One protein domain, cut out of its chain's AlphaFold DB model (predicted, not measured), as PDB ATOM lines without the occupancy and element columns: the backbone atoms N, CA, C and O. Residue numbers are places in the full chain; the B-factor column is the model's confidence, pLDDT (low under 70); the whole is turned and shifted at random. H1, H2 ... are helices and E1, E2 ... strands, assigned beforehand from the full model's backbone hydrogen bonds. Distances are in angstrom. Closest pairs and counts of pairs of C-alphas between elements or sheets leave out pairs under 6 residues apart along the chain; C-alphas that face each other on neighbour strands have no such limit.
ATOM      1  N   GLY A 379     -32.672 -39.708  20.368       27.70
ATOM      2  CA  GLY A 379     -32.005 -40.933  19.921       27.70
ATOM      3  C   GLY A 379     -31.706 -41.841  21.118       27.70
ATOM      4  O   GLY A 379     -31.130 -41.375  22.100       27.70
ATOM      5  N   PHE A 380     -32.088 -43.123  21.059       34.41
ATOM      6  CA  PHE A 380     -31.953 -44.053  22.191       34.41
ATOM      7  C   PHE A 380     -31.411 -45.444  21.825       34.41
ATOM      8  O   PHE A 380     -31.647 -45.959  20.734       34.41
ATOM      9  N   GLU A 381     -30.713 -46.045  22.801       33.25
ATOM     10  CA  GLU A 381     -30.048 -47.358  22.805       33.25
ATOM     11  C   GLU A 381     -30.401 -48.110  24.120       33.25
ATOM     12  O   GLU A 381     -30.220 -47.539  25.198       33.25
ATOM     13  N   ASP A 382     -30.817 -49.385  24.089       31.61
ATOM     14  CA  ASP A 382     -30.786 -50.305  25.257       31.61
ATOM     15  C   ASP A 382     -29.463 -51.089  25.242       31.61
ATOM     16  O   ASP A 382     -29.060 -51.594  24.200       31.61
ATOM     17  N   VAL A 383     -28.633 -51.203  26.284       31.17
ATOM     18  CA  VAL A 383     -28.824 -51.591  27.702       31.17
ATOM     19  C   VAL A 383     -28.510 -50.419  28.656       31.17
ATOM     20  O   VAL A 383     -28.263 -50.564  29.852       31.17
ATOM     21  N   ARG A 384     -28.517 -49.204  28.103       37.84
ATOM     22  CA  ARG A 384     -28.175 -47.953  28.780       37.84
ATOM     23  C   ARG A 384     -29.399 -47.218  29.315       37.84
ATOM     24  O   ARG A 384     -29.245 -46.076  29.714       37.84
ATOM     25  N   PHE A 385     -30.583 -47.826  29.386       34.44
ATOM     26  CA  PHE A 385     -31.827 -47.122  29.739       34.44
ATOM     27  C   PHE A 385     -31.746 -46.309  31.050       34.44
ATOM     28  O   PHE A 385     -32.340 -45.244  31.162       34.44
ATOM     29  N   LEU A 386     -30.929 -46.744  32.018       34.84
ATOM     30  CA  LEU A 386     -30.673 -46.000  33.264       34.84
ATOM     31  C   LEU A 386     -29.562 -44.951  33.152       34.84
ATOM     32  O   LEU A 386     -29.595 -43.937  33.843       34.84
ATOM     33  N   VAL A 387     -28.574 -45.205  32.297       35.38
ATOM     34  CA  VAL A 387     -27.410 -44.336  32.079       35.38
ATOM     35  C   VAL A 387     -27.779 -43.189  31.146       35.38
ATOM     36  O   VAL A 387     -27.451 -42.051  31.434       35.38
ATOM     37  N   SER A 388     -28.509 -43.460  30.070       35.38
ATOM     38  CA  SER A 388     -28.907 -42.483  29.059       35.38
ATOM     39  C   SER A 388     -30.043 -41.577  29.530       35.38
ATOM     40  O   SER A 388     -30.010 -40.394  29.217       35.38
ATOM     41  N   LEU A 389     -30.991 -42.065  30.342       37.53
ATOM     42  CA  LEU A 389     -31.974 -41.184  30.989       37.53
ATOM     43  C   LEU A 389     -31.295 -40.272  32.028       37.53
ATOM     44  O   LEU A 389     -31.640 -39.100  32.132       37.53
ATOM     45  N   ALA A 390     -30.270 -40.769  32.733       37.88
ATOM     46  CA  ALA A 390     -29.433 -39.931  33.589       37.88
ATOM     47  C   ALA A 390     -28.595 -38.927  32.768       37.88
ATOM     48  O   ALA A 390     -28.536 -37.758  33.126       37.88
ATOM     49  N   LEU A 391     -27.997 -39.334  31.643       36.34
ATOM     50  CA  LEU A 391     -27.148 -38.483  30.796       36.34
ATOM     51  C   LEU A 391     -27.934 -37.422  30.008       36.34
ATOM     52  O   LEU A 391     -27.439 -36.309  29.869       36.34
ATOM     53  N   ALA A 392     -29.149 -37.724  29.540       38.34
ATOM     54  CA  ALA A 392     -29.995 -36.795  28.781       38.34
ATOM     55  C   ALA A 392     -30.655 -35.709  29.653       38.34
ATOM     56  O   ALA A 392     -31.064 -34.670  29.135       38.34
ATOM     57  N   TYR A 393     -30.740 -35.925  30.970       37.97
ATOM     58  CA  TYR A 393     -31.151 -34.905  31.944       37.97
ATOM     59  C   TYR A 393     -29.956 -34.191  32.610       37.97
ATOM     60  O   TYR A 393     -30.131 -33.113  33.175       37.97
ATOM     61  N   LEU A 394     -28.737 -34.743  32.513       37.38
ATOM     62  CA  LEU A 394     -27.482 -34.143  33.006       37.38
ATOM     63  C   LEU A 394     -26.719 -33.335  31.939       37.38
ATOM     64  O   LEU A 394     -25.655 -32.789  32.227       37.38
ATOM     65  N   SER A 406     -20.080 -41.684  21.500       34.91
ATOM     66  CA  SER A 406     -20.625 -41.676  20.132       34.91
ATOM     67  C   SER A 406     -19.914 -42.667  19.193       34.91
ATOM     68  O   SER A 406     -20.514 -43.181  18.249       34.91
ATOM     69  N   SER A 407     -18.655 -42.993  19.497       33.94
ATOM     70  CA  SER A 407     -17.754 -43.809  18.676       33.94
ATOM     71  C   SER A 407     -17.965 -45.326  18.779       33.94
ATOM     72  O   SER A 407     -17.447 -46.058  17.938       33.94
ATOM     73  N   ILE A 408     -18.674 -45.820  19.801       40.16
ATOM     74  CA  ILE A 408     -18.598 -47.243  20.201       40.16
ATOM     75  C   ILE A 408     -19.882 -48.028  19.875       40.16
ATOM     76  O   ILE A 408     -19.874 -49.259  19.848       40.16
ATOM     77  N   VAL A 409     -21.001 -47.362  19.576       47.06
ATOM     78  CA  VAL A 409     -22.287 -48.066  19.451       47.06
ATOM     79  C   VAL A 409     -22.613 -48.441  18.019       47.06
ATOM     80  O   VAL A 409     -22.869 -47.602  17.164       47.06
ATOM     81  N   CYS A 410     -22.633 -49.751  17.777       57.25
ATOM     82  CA  CYS A 410     -22.956 -50.329  16.478       57.25
ATOM     83  C   CYS A 410     -24.360 -50.956  16.420       57.25
ATOM     84  O   CYS A 410     -24.792 -51.318  15.327       57.25
ATOM     85  N   GLY A 411     -25.081 -51.110  17.540       60.91
ATOM     86  CA  GLY A 411     -26.363 -51.823  17.574       60.91
ATOM     87  C   GLY A 411     -27.352 -51.300  18.617       60.91
ATOM     88  O   GLY A 411     -26.963 -51.061  19.754       60.91
ATOM     89  N   VAL A 412     -28.623 -51.174  18.227       71.06
ATOM     90  CA  VAL A 412     -29.734 -50.647  19.032       71.06
ATOM     91  C   VAL A 412     -30.923 -51.598  18.999       71.06
ATOM     92  O   VAL A 412     -31.273 -52.125  17.943       71.06
ATOM     93  N   TRP A 413     -31.544 -51.787  20.162       78.56
ATOM     94  CA  TRP A 413     -32.756 -52.577  20.359       78.56
ATOM     95  C   TRP A 413     -33.751 -51.731  21.154       78.56
ATOM     96  O   TRP A 413     -33.358 -51.115  22.135       78.56
ATOM     97  N   ILE A 414     -35.004 -51.666  20.718       79.06
ATOM     98  CA  ILE A 414     -36.087 -50.938  21.378       79.06
ATOM     99  C   ILE A 414     -37.282 -51.877  21.463       79.06
ATOM    100  O   ILE A 414     -37.664 -52.499  20.468       79.06
ATOM    101  N   HIS A 415     -37.870 -51.974  22.651       77.50
ATOM    102  CA  HIS A 415     -39.027 -52.818  22.898       77.50
ATOM    103  C   HIS A 415     -40.111 -52.055  23.666       77.50
ATOM    104  O   HIS A 415     -39.965 -51.783  24.858       77.50
ATOM    105  N   GLU A 416     -41.208 -51.719  22.992       77.06
ATOM    106  CA  GLU A 416     -42.354 -51.035  23.593       77.06
ATOM    107  C   GLU A 416     -43.371 -52.050  24.123       77.06
ATOM    108  O   GLU A 416     -43.814 -52.942  23.400       77.06
ATOM    109  N   SER A 417     -43.758 -51.897  25.392       71.69
ATOM    110  CA  SER A 417     -44.730 -52.764  26.071       71.69
ATOM    111  C   SER A 417     -45.883 -51.950  26.660       71.69
ATOM    112  O   SER A 417     -45.805 -50.723  26.775       71.69
ATOM    113  N   LYS A 418     -46.973 -52.636  27.030       60.09
ATOM    114  CA  LYS A 418     -48.232 -52.011  27.466       60.09
ATOM    115  C   LYS A 418     -48.009 -50.956  28.556       60.09
ATOM    116  O   LYS A 418     -47.504 -51.263  29.635       60.09
ATOM    117  N   GLY A 419     -48.433 -49.724  28.272       55.22
ATOM    118  CA  GLY A 419     -48.387 -48.592  29.206       55.22
ATOM    119  C   GLY A 419     -47.134 -47.713  29.127       55.22
ATOM    120  O   GLY A 419     -47.041 -46.758  29.895       55.22
ATOM    121  N   TRP A 420     -46.202 -47.993  28.210       52.34
ATOM    122  CA  TRP A 420     -44.955 -47.238  28.065       52.34
ATOM    123  C   TRP A 420     -44.640 -46.966  26.587       52.34
ATOM    124  O   TRP A 420     -43.986 -47.768  25.922       52.34
ATOM    125  N   TYR A 421     -45.108 -45.822  26.083       59.00
ATOM    126  CA  TYR A 421     -44.885 -45.366  24.705       59.00
ATOM    127  C   TYR A 421     -43.842 -44.251  24.711       59.00
ATOM    128  O   TYR A 421     -44.143 -43.123  25.098       59.00
ATOM    129  N   TYR A 422     -42.605 -44.578  24.341       62.19
ATOM    130  CA  TYR A 422     -41.475 -43.649  24.450       62.19
ATOM    131  C   TYR A 422     -40.914 -43.219  23.104       62.19
ATOM    132  O   TYR A 422     -40.341 -42.136  23.009       62.19
ATOM    133  N   CYS A 423     -41.044 -44.047  22.068       69.06
ATOM    134  CA  CYS A 423     -40.496 -43.716  20.771       69.06
ATOM    135  C   CYS A 423     -41.537 -42.933  19.973       69.06
ATOM    136  O   CYS A 423     -42.574 -43.465  19.578       69.06
ATOM    137  N   ASP A 424     -41.220 -41.685  19.651       74.94
ATOM    138  CA  ASP A 424     -42.001 -40.847  18.736       74.94
ATOM    139  C   ASP A 424     -41.929 -41.325  17.274       74.94
ATOM    140  O   ASP A 424     -42.663 -40.827  16.428       74.94
ATOM    141  N   GLY A 425     -41.092 -42.329  16.986       75.00
ATOM    142  CA  GLY A 425     -40.880 -42.876  15.650       75.00
ATOM    143  C   GLY A 425     -39.647 -42.316  14.950       75.00
ATOM    144  O   GLY A 425     -39.394 -42.699  13.812       75.00
ATOM    145  N   SER A 426     -38.868 -41.445  15.595       80.94
ATOM    146  CA  SER A 426     -37.672 -40.848  15.002       80.94
ATOM    147  C   SER A 426     -36.391 -41.472  15.554       80.94
ATOM    148  O   SER A 426     -36.162 -41.501  16.759       80.94
ATOM    149  N   VAL A 427     -35.510 -41.936  14.667       82.88
ATOM    150  CA  VAL A 427     -34.170 -42.430  15.009       82.88
ATOM    151  C   VAL A 427     -33.149 -41.748  14.104       82.88
ATOM    152  O   VAL A 427     -33.228 -41.845  12.883       82.88
ATOM    153  N   SER A 428     -32.170 -41.059  14.689       82.38
ATOM    154  CA  SER A 428     -31.082 -40.408  13.954       82.38
ATOM    155  C   SER A 428     -29.753 -40.757  14.610       82.38
ATOM    156  O   SER A 428     -29.570 -40.541  15.809       82.38
ATOM    157  N   SER A 429     -28.845 -41.365  13.850       79.75
ATOM    158  CA  SER A 429     -27.486 -41.655  14.302       79.75
ATOM    159  C   SER A 429     -26.553 -41.996  13.137       79.75
ATOM    160  O   SER A 429     -26.821 -42.925  12.372       79.75
ATOM    161  N   PRO A 430     -25.383 -41.346  13.046       76.62
ATOM    162  CA  PRO A 430     -24.407 -41.647  12.011       76.62
ATOM    163  C   PRO A 430     -23.604 -42.930  12.273       76.62
ATOM    164  O   PRO A 430     -22.839 -43.331  11.399       76.62
ATOM    165  N   THR A 431     -23.711 -43.566  13.446       76.12
ATOM    166  CA  THR A 431     -22.836 -44.690  13.844       76.12
ATOM    167  C   THR A 431     -23.540 -46.036  13.970       76.12
ATOM    168  O   THR A 431     -22.874 -47.071  13.864       76.12
ATOM    169  N   ILE A 432     -24.868 -46.052  14.113       82.94
ATOM    170  CA  ILE A 432     -25.640 -47.293  14.246       82.94
ATOM    171  C   ILE A 432     -25.507 -48.136  12.972       82.94
ATOM    172  O   ILE A 432     -25.754 -47.654  11.872       82.94
ATOM    173  N   LYS A 433     -25.171 -49.422  13.142       85.25
ATOM    174  CA  LYS A 433     -25.131 -50.434  12.072       85.25
ATOM    175  C   LYS A 433     -26.258 -51.460  12.182       85.25
ATOM    176  O   LYS A 433     -26.591 -52.100  11.190       85.25
ATOM    177  N   ARG A 434     -26.863 -51.629  13.356       86.06
ATOM    178  CA  ARG A 434     -27.969 -52.564  13.588       86.06
ATOM    179  C   ARG A 434     -29.071 -51.897  14.398       86.06
ATOM    180  O   ARG A 434     -28.788 -51.349  15.453       86.06
ATOM    181  N   PHE A 435     -30.313 -52.000  13.951       87.56
ATOM    182  CA  PHE A 435     -31.473 -51.453  14.643       87.56
ATOM    183  C   PHE A 435     -32.571 -52.508  14.722       87.56
ATOM    184  O   PHE A 435     -32.881 -53.148  13.722       87.56
ATOM    185  N   VAL A 436     -33.138 -52.709  15.909       87.75
ATOM    186  CA  VAL A 436     -34.282 -53.593  16.135       87.75
ATOM    187  C   VAL A 436     -35.309 -52.854  16.971       87.75
ATOM    188  O   VAL A 436     -35.012 -52.430  18.078       87.75
ATOM    189  N   TYR A 437     -36.521 -52.727  16.464       89.56
ATOM    190  CA  TYR A 437     -37.642 -52.113  17.149       89.56
ATOM    191  C   TYR A 437     -38.815 -53.087  17.153       89.56
ATOM    192  O   TYR A 437     -39.184 -53.613  16.100       89.56
ATOM    193  N   ARG A 438     -39.402 -53.329  18.328       87.12
ATOM    194  CA  ARG A 438     -40.618 -54.133  18.466       87.12
ATOM    195  C   ARG A 438     -41.626 -53.465  19.384       87.12
ATOM    196  O   ARG A 438     -41.287 -53.080  20.498       87.12
ATOM    197  N   ARG A 439     -42.865 -53.367  18.913       85.06
ATOM    198  CA  ARG A 439     -44.028 -52.994  19.712       85.06
ATOM    199  C   ARG A 439     -44.879 -54.236  19.989       85.06
ATOM    200  O   ARG A 439     -45.219 -54.956  19.054       85.06
ATOM    201  N   ASP A 440     -45.231 -54.441  21.257       78.69
ATOM    202  CA  ASP A 440     -46.029 -55.587  21.728       78.69
ATOM    203  C   ASP A 440     -47.542 -55.317  21.820       78.69
ATOM    204  O   ASP A 440     -48.308 -56.243  22.096       78.69
ATOM    205  N   ASP A 441     -47.992 -54.067  21.666       72.81
ATOM    206  CA  ASP A 441     -49.393 -53.696  21.900       72.81
ATOM    207  C   ASP A 441     -50.078 -53.028  20.709       72.81
ATOM    208  O   ASP A 441     -49.565 -52.065  20.137       72.81
ATOM    209  N   ASP A 442     -51.304 -53.480  20.447       65.38
ATOM    210  CA  ASP A 442     -52.199 -52.970  19.409       65.38
ATOM    211  C   ASP A 442     -53.055 -51.786  19.902       65.38
ATOM    212  O   ASP A 442     -53.800 -51.193  19.124       65.38
ATOM    213  N   THR A 443     -53.005 -51.442  21.200       60.94
ATOM    214  CA  THR A 443     -53.880 -50.394  21.771       60.94
ATOM    215  C   THR A 443     -53.429 -48.966  21.469       60.94
ATOM    216  O   THR A 443     -54.223 -48.032  21.594       60.94
ATOM    217  N   SER A 444     -52.171 -48.773  21.068       67.56
ATOM    218  CA  SER A 444     -51.669 -47.462  20.658       67.56
ATOM    219  C   SER A 444     -51.960 -47.222  19.184       67.56
ATOM    220  O   SER A 444     -51.722 -48.079  18.335       67.56
ATOM    221  N   GLY A 445     -52.468 -46.027  18.881       77.81
ATOM    222  CA  GLY A 445     -52.688 -45.597  17.507       77.81
ATOM    223  C   GLY A 445     -51.401 -45.583  16.665       77.81
ATOM    224  O   GLY A 445     -50.286 -45.747  17.185       77.81
ATOM    225  N   PRO A 446     -51.542 -45.375  15.346       84.44
ATOM    226  CA  PRO A 446     -50.398 -45.210  14.461       84.44
ATOM    227  C   PRO A 446     -49.552 -44.012  14.909       84.44
ATOM    228  O   PRO A 446     -50.073 -43.027  15.439       84.44
ATOM    229  N   LYS A 447     -48.230 -44.084  14.707       86.56
ATOM    230  CA  LYS A 447     -47.369 -42.920  14.957       86.56
ATOM    231  C   LYS A 447     -47.677 -41.835  13.921       86.56
ATOM    232  O   LYS A 447     -47.824 -42.175  12.746       86.56
ATOM    233  N   PRO A 448     -47.708 -40.547  14.303       84.94
ATOM    234  CA  PRO A 448     -48.005 -39.469  13.363       84.94
ATOM    235  C   PRO A 448     -46.914 -39.323  12.294       84.94
ATOM    236  O   PRO A 448     -47.201 -38.984  11.148       84.94
ATOM    237  N   CYS A 449     -45.654 -39.588  12.654       84.88
ATOM    238  CA  CYS A 449     -44.529 -39.542  11.731       84.88
ATOM    239  C   CYS A 449     -43.402 -40.467  12.201       84.88
ATOM    240  O   CYS A 449     -43.105 -40.521  13.389       84.88
ATOM    241  N   VAL A 450     -42.766 -41.173  11.270       89.75
ATOM    242  CA  VAL A 450     -41.568 -41.986  11.510       89.75
ATOM    243  C   VAL A 450     -40.416 -41.454  10.664       89.75
ATOM    244  O   VAL A 450     -40.600 -41.209   9.470       89.75
ATOM    245  N   ARG A 451     -39.235 -41.289  11.273       87.81
ATOM    246  CA  ARG A 451     -38.031 -40.759  10.615       87.81
ATOM    247  C   ARG A 451     -36.799 -41.599  10.916       87.81
ATOM    248  O   ARG A 451     -36.576 -41.974  12.061       87.81
ATOM    249  N   PHE A 452     -35.968 -41.846   9.908       89.56
ATOM    250  CA  PHE A 452     -34.719 -42.590  10.055       89.56
ATOM    251  C   PHE A 452     -33.567 -41.838   9.387       89.56
ATOM    252  O   PHE A 452     -33.439 -41.862   8.170       89.56
ATOM    253  N   ASP A 453     -32.697 -41.195  10.167       88.19
ATOM    254  CA  ASP A 453     -31.456 -40.585   9.672       88.19
ATOM    255  C   ASP A 453     -30.241 -41.367  10.177       88.19
ATOM    256  O   ASP A 453     -29.534 -40.967  11.103       88.19
ATOM    257  N   THR A 454     -30.052 -42.556   9.610       88.00
ATOM    258  CA  THR A 454     -29.036 -43.521  10.035       88.00
ATOM    259  C   THR A 454     -28.278 -44.069   8.825       88.00
ATOM    260  O   THR A 454     -28.462 -45.230   8.449       88.00
ATOM    261  N   PRO A 455     -27.407 -43.261   8.190       88.12
ATOM    262  CA  PRO A 455     -26.809 -43.592   6.893       88.12
ATOM    263  C   PRO A 455     -25.884 -44.815   6.934       88.12
ATOM    264  O   PRO A 455     -25.633 -45.426   5.900       88.12
ATOM    265  N   ARG A 456     -25.378 -45.192   8.117       86.62
ATOM    266  CA  ARG A 456     -24.516 -46.370   8.325       86.62
ATOM    267  C   ARG A 456     -25.267 -47.623   8.778       86.62
ATOM    268  O   ARG A 456     -24.621 -48.632   9.068       86.62
ATOM    269  N   LEU A 457     -26.598 -47.576   8.844       90.50
ATOM    270  CA  LEU A 457     -27.404 -48.720   9.255       90.50
ATOM    271  C   LEU A 457     -27.269 -49.841   8.227       90.50
ATOM    272  O   LEU A 457     -27.512 -49.596   7.060       90.50
ATOM    273  N   VAL A 458     -26.897 -51.048   8.655       93.81
ATOM    274  CA  VAL A 458     -26.701 -52.240   7.807       93.81
ATOM    275  C   VAL A 458     -27.840 -53.244   7.981       93.81
ATOM    276  O   VAL A 458     -28.240 -53.899   7.022       93.81
ATOM    277  N   TYR A 459     -28.389 -53.360   9.190       93.25
ATOM    278  CA  TYR A 459     -29.496 -54.261   9.506       93.25
ATOM    279  C   TYR A 459     -30.608 -53.519  10.240       93.25
ATOM    280  O   TYR A 459     -30.338 -52.844  11.235       93.25
ATOM    281  N   MET A 460     -31.850 -53.719   9.813       93.56
ATOM    282  CA  MET A 460     -33.039 -53.158  10.446       93.56
ATOM    283  C   MET A 460     -34.103 -54.232  10.674       93.56
ATOM    284  O   MET A 460     -34.482 -54.943   9.753       93.56
ATOM    285  N   GLU A 461     -34.646 -54.319  11.880       94.50
ATOM    286  CA  GLU A 461     -35.892 -55.027  12.163       94.50
ATOM    287  C   GLU A 461     -36.871 -54.042  12.808       94.50
ATOM    288  O   GLU A 461     -36.533 -53.405  13.796       94.50
ATOM    289  N   TYR A 462     -38.061 -53.874  12.244       92.75
ATOM    290  CA  TYR A 462     -39.044 -52.899  12.710       92.75
ATOM    291  C   TYR A 462     -40.433 -53.527  12.739       92.75
ATOM    292  O   TYR A 462     -40.976 -53.894  11.696       92.75
ATOM    293  N   SER A 463     -40.996 -53.658  13.939       92.19
ATOM    294  CA  SER A 463     -42.330 -54.204  14.183       92.19
ATOM    295  C   SER A 463     -43.225 -53.162  14.841       92.19
ATOM    296  O   SER A 463     -42.989 -52.815  15.998       92.19
ATOM    297  N   ASP A 464     -44.223 -52.661  14.111       91.00
ATOM    298  CA  ASP A 464     -45.135 -51.612  14.582       91.00
ATOM    299  C   ASP A 464     -46.445 -51.537  13.772       91.00
ATOM    300  O   ASP A 464     -46.558 -52.102  12.689       91.00
ATOM    301  N   VAL A 465     -47.417 -50.762  14.240       89.56
ATOM    302  CA  VAL A 465     -48.507 -50.226  13.428       89.56
ATOM    303  C   VAL A 465     -47.944 -49.261  12.374       89.56
ATOM    304  O   VAL A 465     -47.049 -48.459  12.656       89.56
ATOM    305  N   VAL A 466     -48.471 -49.325  11.149       90.81
ATOM    306  CA  VAL A 466     -48.116 -48.416  10.050       90.81
ATOM    307  C   VAL A 466     -48.325 -46.974  10.501       90.81
ATOM    308  O   VAL A 466     -49.420 -46.605  10.917       90.81
ATOM    309  N   ALA A 467     -47.273 -46.161  10.423       89.75
ATOM    310  CA  ALA A 467     -47.347 -44.747  10.764       89.75
ATOM    311  C   ALA A 467     -48.197 -43.978   9.745       89.75
ATOM    312  O   ALA A 467     -48.299 -44.373   8.582       89.75
ATOM    313  N   ASP A 468     -48.763 -42.849  10.162       87.19
ATOM    314  CA  ASP A 468     -49.513 -41.968   9.263       87.19
ATOM    315  C   ASP A 468     -48.602 -41.353   8.193       87.19
ATOM    316  O   ASP A 468     -49.034 -41.111   7.065       87.19
ATOM    317  N   LYS A 469     -47.326 -41.132   8.533       87.06
ATOM    318  CA  LYS A 469     -46.320 -40.582   7.626       87.06
ATOM    319  C   LYS A 469     -44.935 -41.167   7.891       87.06
ATOM    320  O   LYS A 469     -44.551 -41.384   9.036       87.06
ATOM    321  N   TYR A 470     -44.153 -41.339   6.830       89.38
ATOM    322  CA  TYR A 470     -42.724 -41.645   6.903       89.38
ATOM    323  C   TYR A 470     -41.957 -40.505   6.231       89.38
ATOM    324  O   TYR A 470     -42.208 -40.199   5.068       89.38
ATOM    325  N   GLU A 471     -41.050 -39.853   6.953       84.38
ATOM    326  CA  GLU A 471     -40.249 -38.737   6.441       84.38
ATOM    327  C   GLU A 471     -38.767 -38.998   6.667       84.38
ATOM    328  O   GLU A 471     -38.394 -39.454   7.736       84.38
ATOM    329  N   ILE A 472     -37.916 -38.634   5.703       72.81
ATOM    330  CA  ILE A 472     -36.449 -38.700   5.824       72.81
ATOM    331  C   ILE A 472     -35.980 -40.109   6.233       72.81
ATOM    332  O   ILE A 472     -35.829 -40.429   7.409       72.81
ATOM    333  N   LEU A 473     -35.728 -40.949   5.227       84.06
ATOM    334  CA  LEU A 473     -35.194 -42.305   5.381       84.06
ATOM    335  C   LEU A 473     -33.767 -42.368   4.821       84.06
ATOM    336  O   LEU A 473     -33.540 -42.898   3.736       84.06
ATOM    337  N   ARG A 474     -32.792 -41.791   5.529       87.12
ATOM    338  CA  ARG A 474     -31.369 -41.916   5.183       87.12
ATOM    339  C   ARG A 474     -30.840 -43.237   5.720       87.12
ATOM    340  O   ARG A 474     -30.431 -43.340   6.874       87.12
ATOM    341  N   LEU A 475     -30.895 -44.252   4.865       90.62
ATOM    342  CA  LEU A 475     -30.571 -45.653   5.150       90.62
ATOM    343  C   LEU A 475     -29.557 -46.194   4.129       90.62
ATOM    344  O   LEU A 475     -29.651 -47.333   3.683       90.62
ATOM    345  N   ASP A 476     -28.598 -45.352   3.738       89.62
ATOM    346  CA  ASP A 476     -27.732 -45.548   2.563       89.62
ATOM    347  C   ASP A 476     -26.904 -46.848   2.595       89.62
ATOM    348  O   ASP A 476     -26.549 -47.383   1.547       89.62
ATOM    349  N   SER A 477     -26.601 -47.371   3.789       94.12
ATOM    350  CA  SER A 477     -25.818 -48.602   3.981       94.12
ATOM    351  C   SER A 477     -26.663 -49.847   4.285       94.12
ATOM    352  O   SER A 477     -26.094 -50.876   4.659       94.12
ATOM    353  N   LEU A 478     -27.997 -49.770   4.189       94.88
ATOM    354  CA  LEU A 478     -28.891 -50.832   4.654       94.88
ATOM    355  C   LEU A 478     -28.838 -52.047   3.728       94.88
ATOM    356  O   LEU A 478     -29.107 -51.950   2.535       94.88
ATOM    357  N   VAL A 479     -28.512 -53.206   4.299       96.56
ATOM    358  CA  VAL A 479     -28.353 -54.474   3.574       96.56
ATOM    359  C   VAL A 479     -29.513 -55.426   3.850       96.56
ATOM    360  O   VAL A 479     -30.009 -56.066   2.928       96.56
ATOM    361  N   GLU A 480     -29.965 -55.533   5.102       95.62
ATOM    362  CA  GLU A 480     -31.085 -56.404   5.479       95.62
ATOM    363  C   GLU A 480     -32.142 -55.616   6.248       95.62
ATOM    364  O   GLU A 480     -31.834 -54.907   7.208       95.62
ATOM    365  N   VAL A 481     -33.405 -55.782   5.849       95.75
ATOM    366  CA  VAL A 481     -34.556 -55.199   6.535       95.75
ATOM    367  C   VAL A 481     -35.637 -56.246   6.792       95.75
ATOM    368  O   VAL A 481     -35.978 -57.040   5.915       95.75
ATOM    369  N   ARG A 482     -36.193 -56.241   8.004       96.44
ATOM    370  CA  ARG A 482     -37.340 -57.052   8.423       96.44
ATOM    371  C   ARG A 482     -38.432 -56.132   8.936       96.44
ATOM    372  O   ARG A 482     -38.239 -55.452   9.937       96.44
ATOM    373  N   LEU A 483     -39.566 -56.099   8.249       94.81
ATOM    374  CA  LEU A 483     -40.692 -55.245   8.613       94.81
ATOM    375  C   LEU A 483     -41.877 -56.110   9.035       94.81
ATOM    376  O   LEU A 483     -42.329 -56.966   8.276       94.81
ATOM    377  N   HIS A 484     -42.392 -55.856  10.230       92.88
ATOM    378  CA  HIS A 484     -43.599 -56.471  10.766       92.88
ATOM    379  C   HIS A 484     -44.620 -55.359  11.013       92.88
ATOM    380  O   HIS A 484     -44.720 -54.815  12.107       92.88
ATOM    381  N   LEU A 485     -45.319 -54.959   9.950       91.50
ATOM    382  CA  LEU A 485     -46.237 -53.826   9.997       91.50
ATOM    383  C   LEU A 485     -47.690 -54.274  10.167       91.50
ATOM    384  O   LEU A 485     -48.168 -55.127   9.418       91.50
ATOM    385  N   LEU A 486     -48.392 -53.665  11.119       90.19
ATOM    386  CA  LEU A 486     -49.821 -53.865  11.360       90.19
ATOM    387  C   LEU A 486     -50.618 -52.668  10.834       90.19
ATOM    388  O   LEU A 486     -50.195 -51.524  10.963       90.19
ATOM    389  N   LEU A 487     -51.782 -52.912  10.238       87.75
ATOM    390  CA  LEU A 487     -52.700 -51.845   9.833       87.75
ATOM    391  C   LEU A 487     -53.812 -51.713  10.865       87.75
ATOM    392  O   LEU A 487     -54.384 -52.718  11.289       87.75
ATOM    393  N   THR A 488     -54.176 -50.481  11.211       86.19
ATOM    394  CA  THR A 488     -55.377 -50.254  12.023       86.19
ATOM    395  C   THR A 488     -56.647 -50.459  11.203       86.19
ATOM    396  O   THR A 488     -56.643 -50.354   9.971       86.19
ATOM    397  N   ALA A 489     -57.769 -50.704  11.887       84.62
ATOM    398  CA  ALA A 489     -59.081 -50.784  11.247       84.62
ATOM    399  C   ALA A 489     -59.368 -49.535  10.393       84.62
ATOM    400  O   ALA A 489     -59.782 -49.661   9.242       84.62
ATOM    401  N   ASP A 490     -59.043 -48.342  10.897       82.50
ATOM    402  CA  ASP A 490     -59.250 -47.078  10.182       82.50
ATOM    403  C   ASP A 490     -58.405 -46.965   8.910       82.50
ATOM    404  O   ASP A 490     -58.867 -46.434   7.899       82.50
ATOM    405  N   GLN A 491     -57.165 -47.464   8.928       83.75
ATOM    406  CA  GLN A 491     -56.300 -47.488   7.745       83.75
ATOM    407  C   GLN A 491     -56.818 -48.481   6.694       83.75
ATOM    408  O   GLN A 491     -56.818 -48.181   5.498       83.75
ATOM    409  N   ILE A 492     -57.326 -49.640   7.129       85.00
ATOM    410  CA  ILE A 492     -57.942 -50.637   6.241       85.00
ATOM    411  C   ILE A 492     -59.218 -50.080   5.602       85.00
ATOM    412  O   ILE A 492     -59.440 -50.268   4.403       85.00
ATOM    413  N   MET A 493     -60.049 -49.390   6.385       80.94
ATOM    414  CA  MET A 493     -61.311 -48.819   5.914       80.94
ATOM    415  C   MET A 493     -61.079 -47.649   4.952       80.94
ATOM    416  O   MET A 493     -61.719 -47.604   3.904       80.94
ATOM    417  N   ARG A 494     -60.104 -46.769   5.229       76.88
ATOM    418  CA  ARG A 494     -59.712 -45.682   4.312       76.88
ATOM    419  C   ARG A 494     -59.233 -46.195   2.955       76.88
ATOM    420  O   ARG A 494     -59.613 -45.637   1.934       76.88
ATOM    421  N   LYS A 495     -58.477 -47.298   2.917       68.00
ATOM    422  CA  LYS A 495     -58.024 -47.919   1.658       68.00
ATOM    423  C   LYS A 495     -59.174 -48.445   0.787       68.00
ATOM    424  O   LYS A 495     -59.011 -48.584  -0.420       68.00
ATOM    425  N   LYS A 496     -60.314 -48.786   1.392       65.81
ATOM    426  CA  LYS A 496     -61.485 -49.326   0.684       65.81
ATOM    427  C   LYS A 496     -62.501 -48.254   0.289       65.81
ATOM    428  O   LYS A 496     -63.496 -48.592  -0.350       65.81
TER     429      LYS A 496
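This is residues 379 to 394 and 406 to 496 of the 516 residues of an uncharacterized protein of Brassica cretica (UniProt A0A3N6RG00). The chain winds in stacked turns as a short, flattened solenoid, with a wall of four strands, E1, E3, E5 and E7, partly face to face with a shorter wall of three, E2, E4 and E6. The strands of the two walls run in opposite senses, and the two small helices lie away from the strands, H1 past the E1 side of the stack and H2 beyond the ends of the strands, after E7. The printed part has 107 residues, with the order H1 E1 E2 E3 E4 E5 E6 E7 H2; both sheets are all parallel, E1 E3 E5 E7 and E2 E4 E6, and the class is mixed, helices and strands. It is compact, with a radius of gyration of the C-alphas of 14.5 A and spans of 48 by 32 by 19 A.

The larger sheet holds E1, residues 411 to 416, E3, residues 434 to 439, E5, residues 459 to 465, and E7, residues 480 to 486, with E1 and E7 as edge strands. E1 and E3 are parallel at 4 degrees, with N 414 and O 436 at 2.7 A. E3 and E5 are parallel at 16 degrees, with N 437 and O 461 at 2.8 A. E5 and E7 are parallel at 5 degrees, with N 462 and O 482 at 2.8 A. The smaller sheet holds E2, residues 426 to 428, E4, residues 450 to 453, and E6, residues 470 to 474. E2 and E4 are parallel at 1 degrees, with N 427 and O 451 at 2.8 A. E4 and E6 are parallel at 12 degrees, with N 474 and O 452 at 2.7 A. Each strand of one sheet is apart from each strand of the other. H1, residues 385 to 393, and H2, residues 489 to 495, are on neither sheet and are apart from each other. Every O i to N i+4 pair is within hydrogen-bond range in H2, and 4 of 5 in H1.

E5 and E7 each measure 19.8 A from first to last C-alpha, E3 17.2 A, E1 17.1 A, H1 12.4 A, E6 11.5 A, E4 10.4 A, H2 10.1 A and E2 6.7 A. H1 begins at C-alpha 385 (-31.827, -47.122, 29.739), E1 begins at C-alpha 411 (-26.363, -51.823, 17.574), and H2 ends at C-alpha 495 (-58.024, -47.919, 1.658).

The two C-alphas farthest apart, those of Leu 394 and Lys 496, are 49.3 A apart. Residues 395 to 405 are not printed, and C-alphas 394 and 406 are 16.4 A apart across the cut. Of the links that are printed whole, E1 to E2 and E3 to E4 are short and the others tight. Mean pLDDT of the printed part is 73.6, and it is under 70 at residues 379 to 394, 406 to 411, 418 to 423, 442 to 444 and 495 to 496.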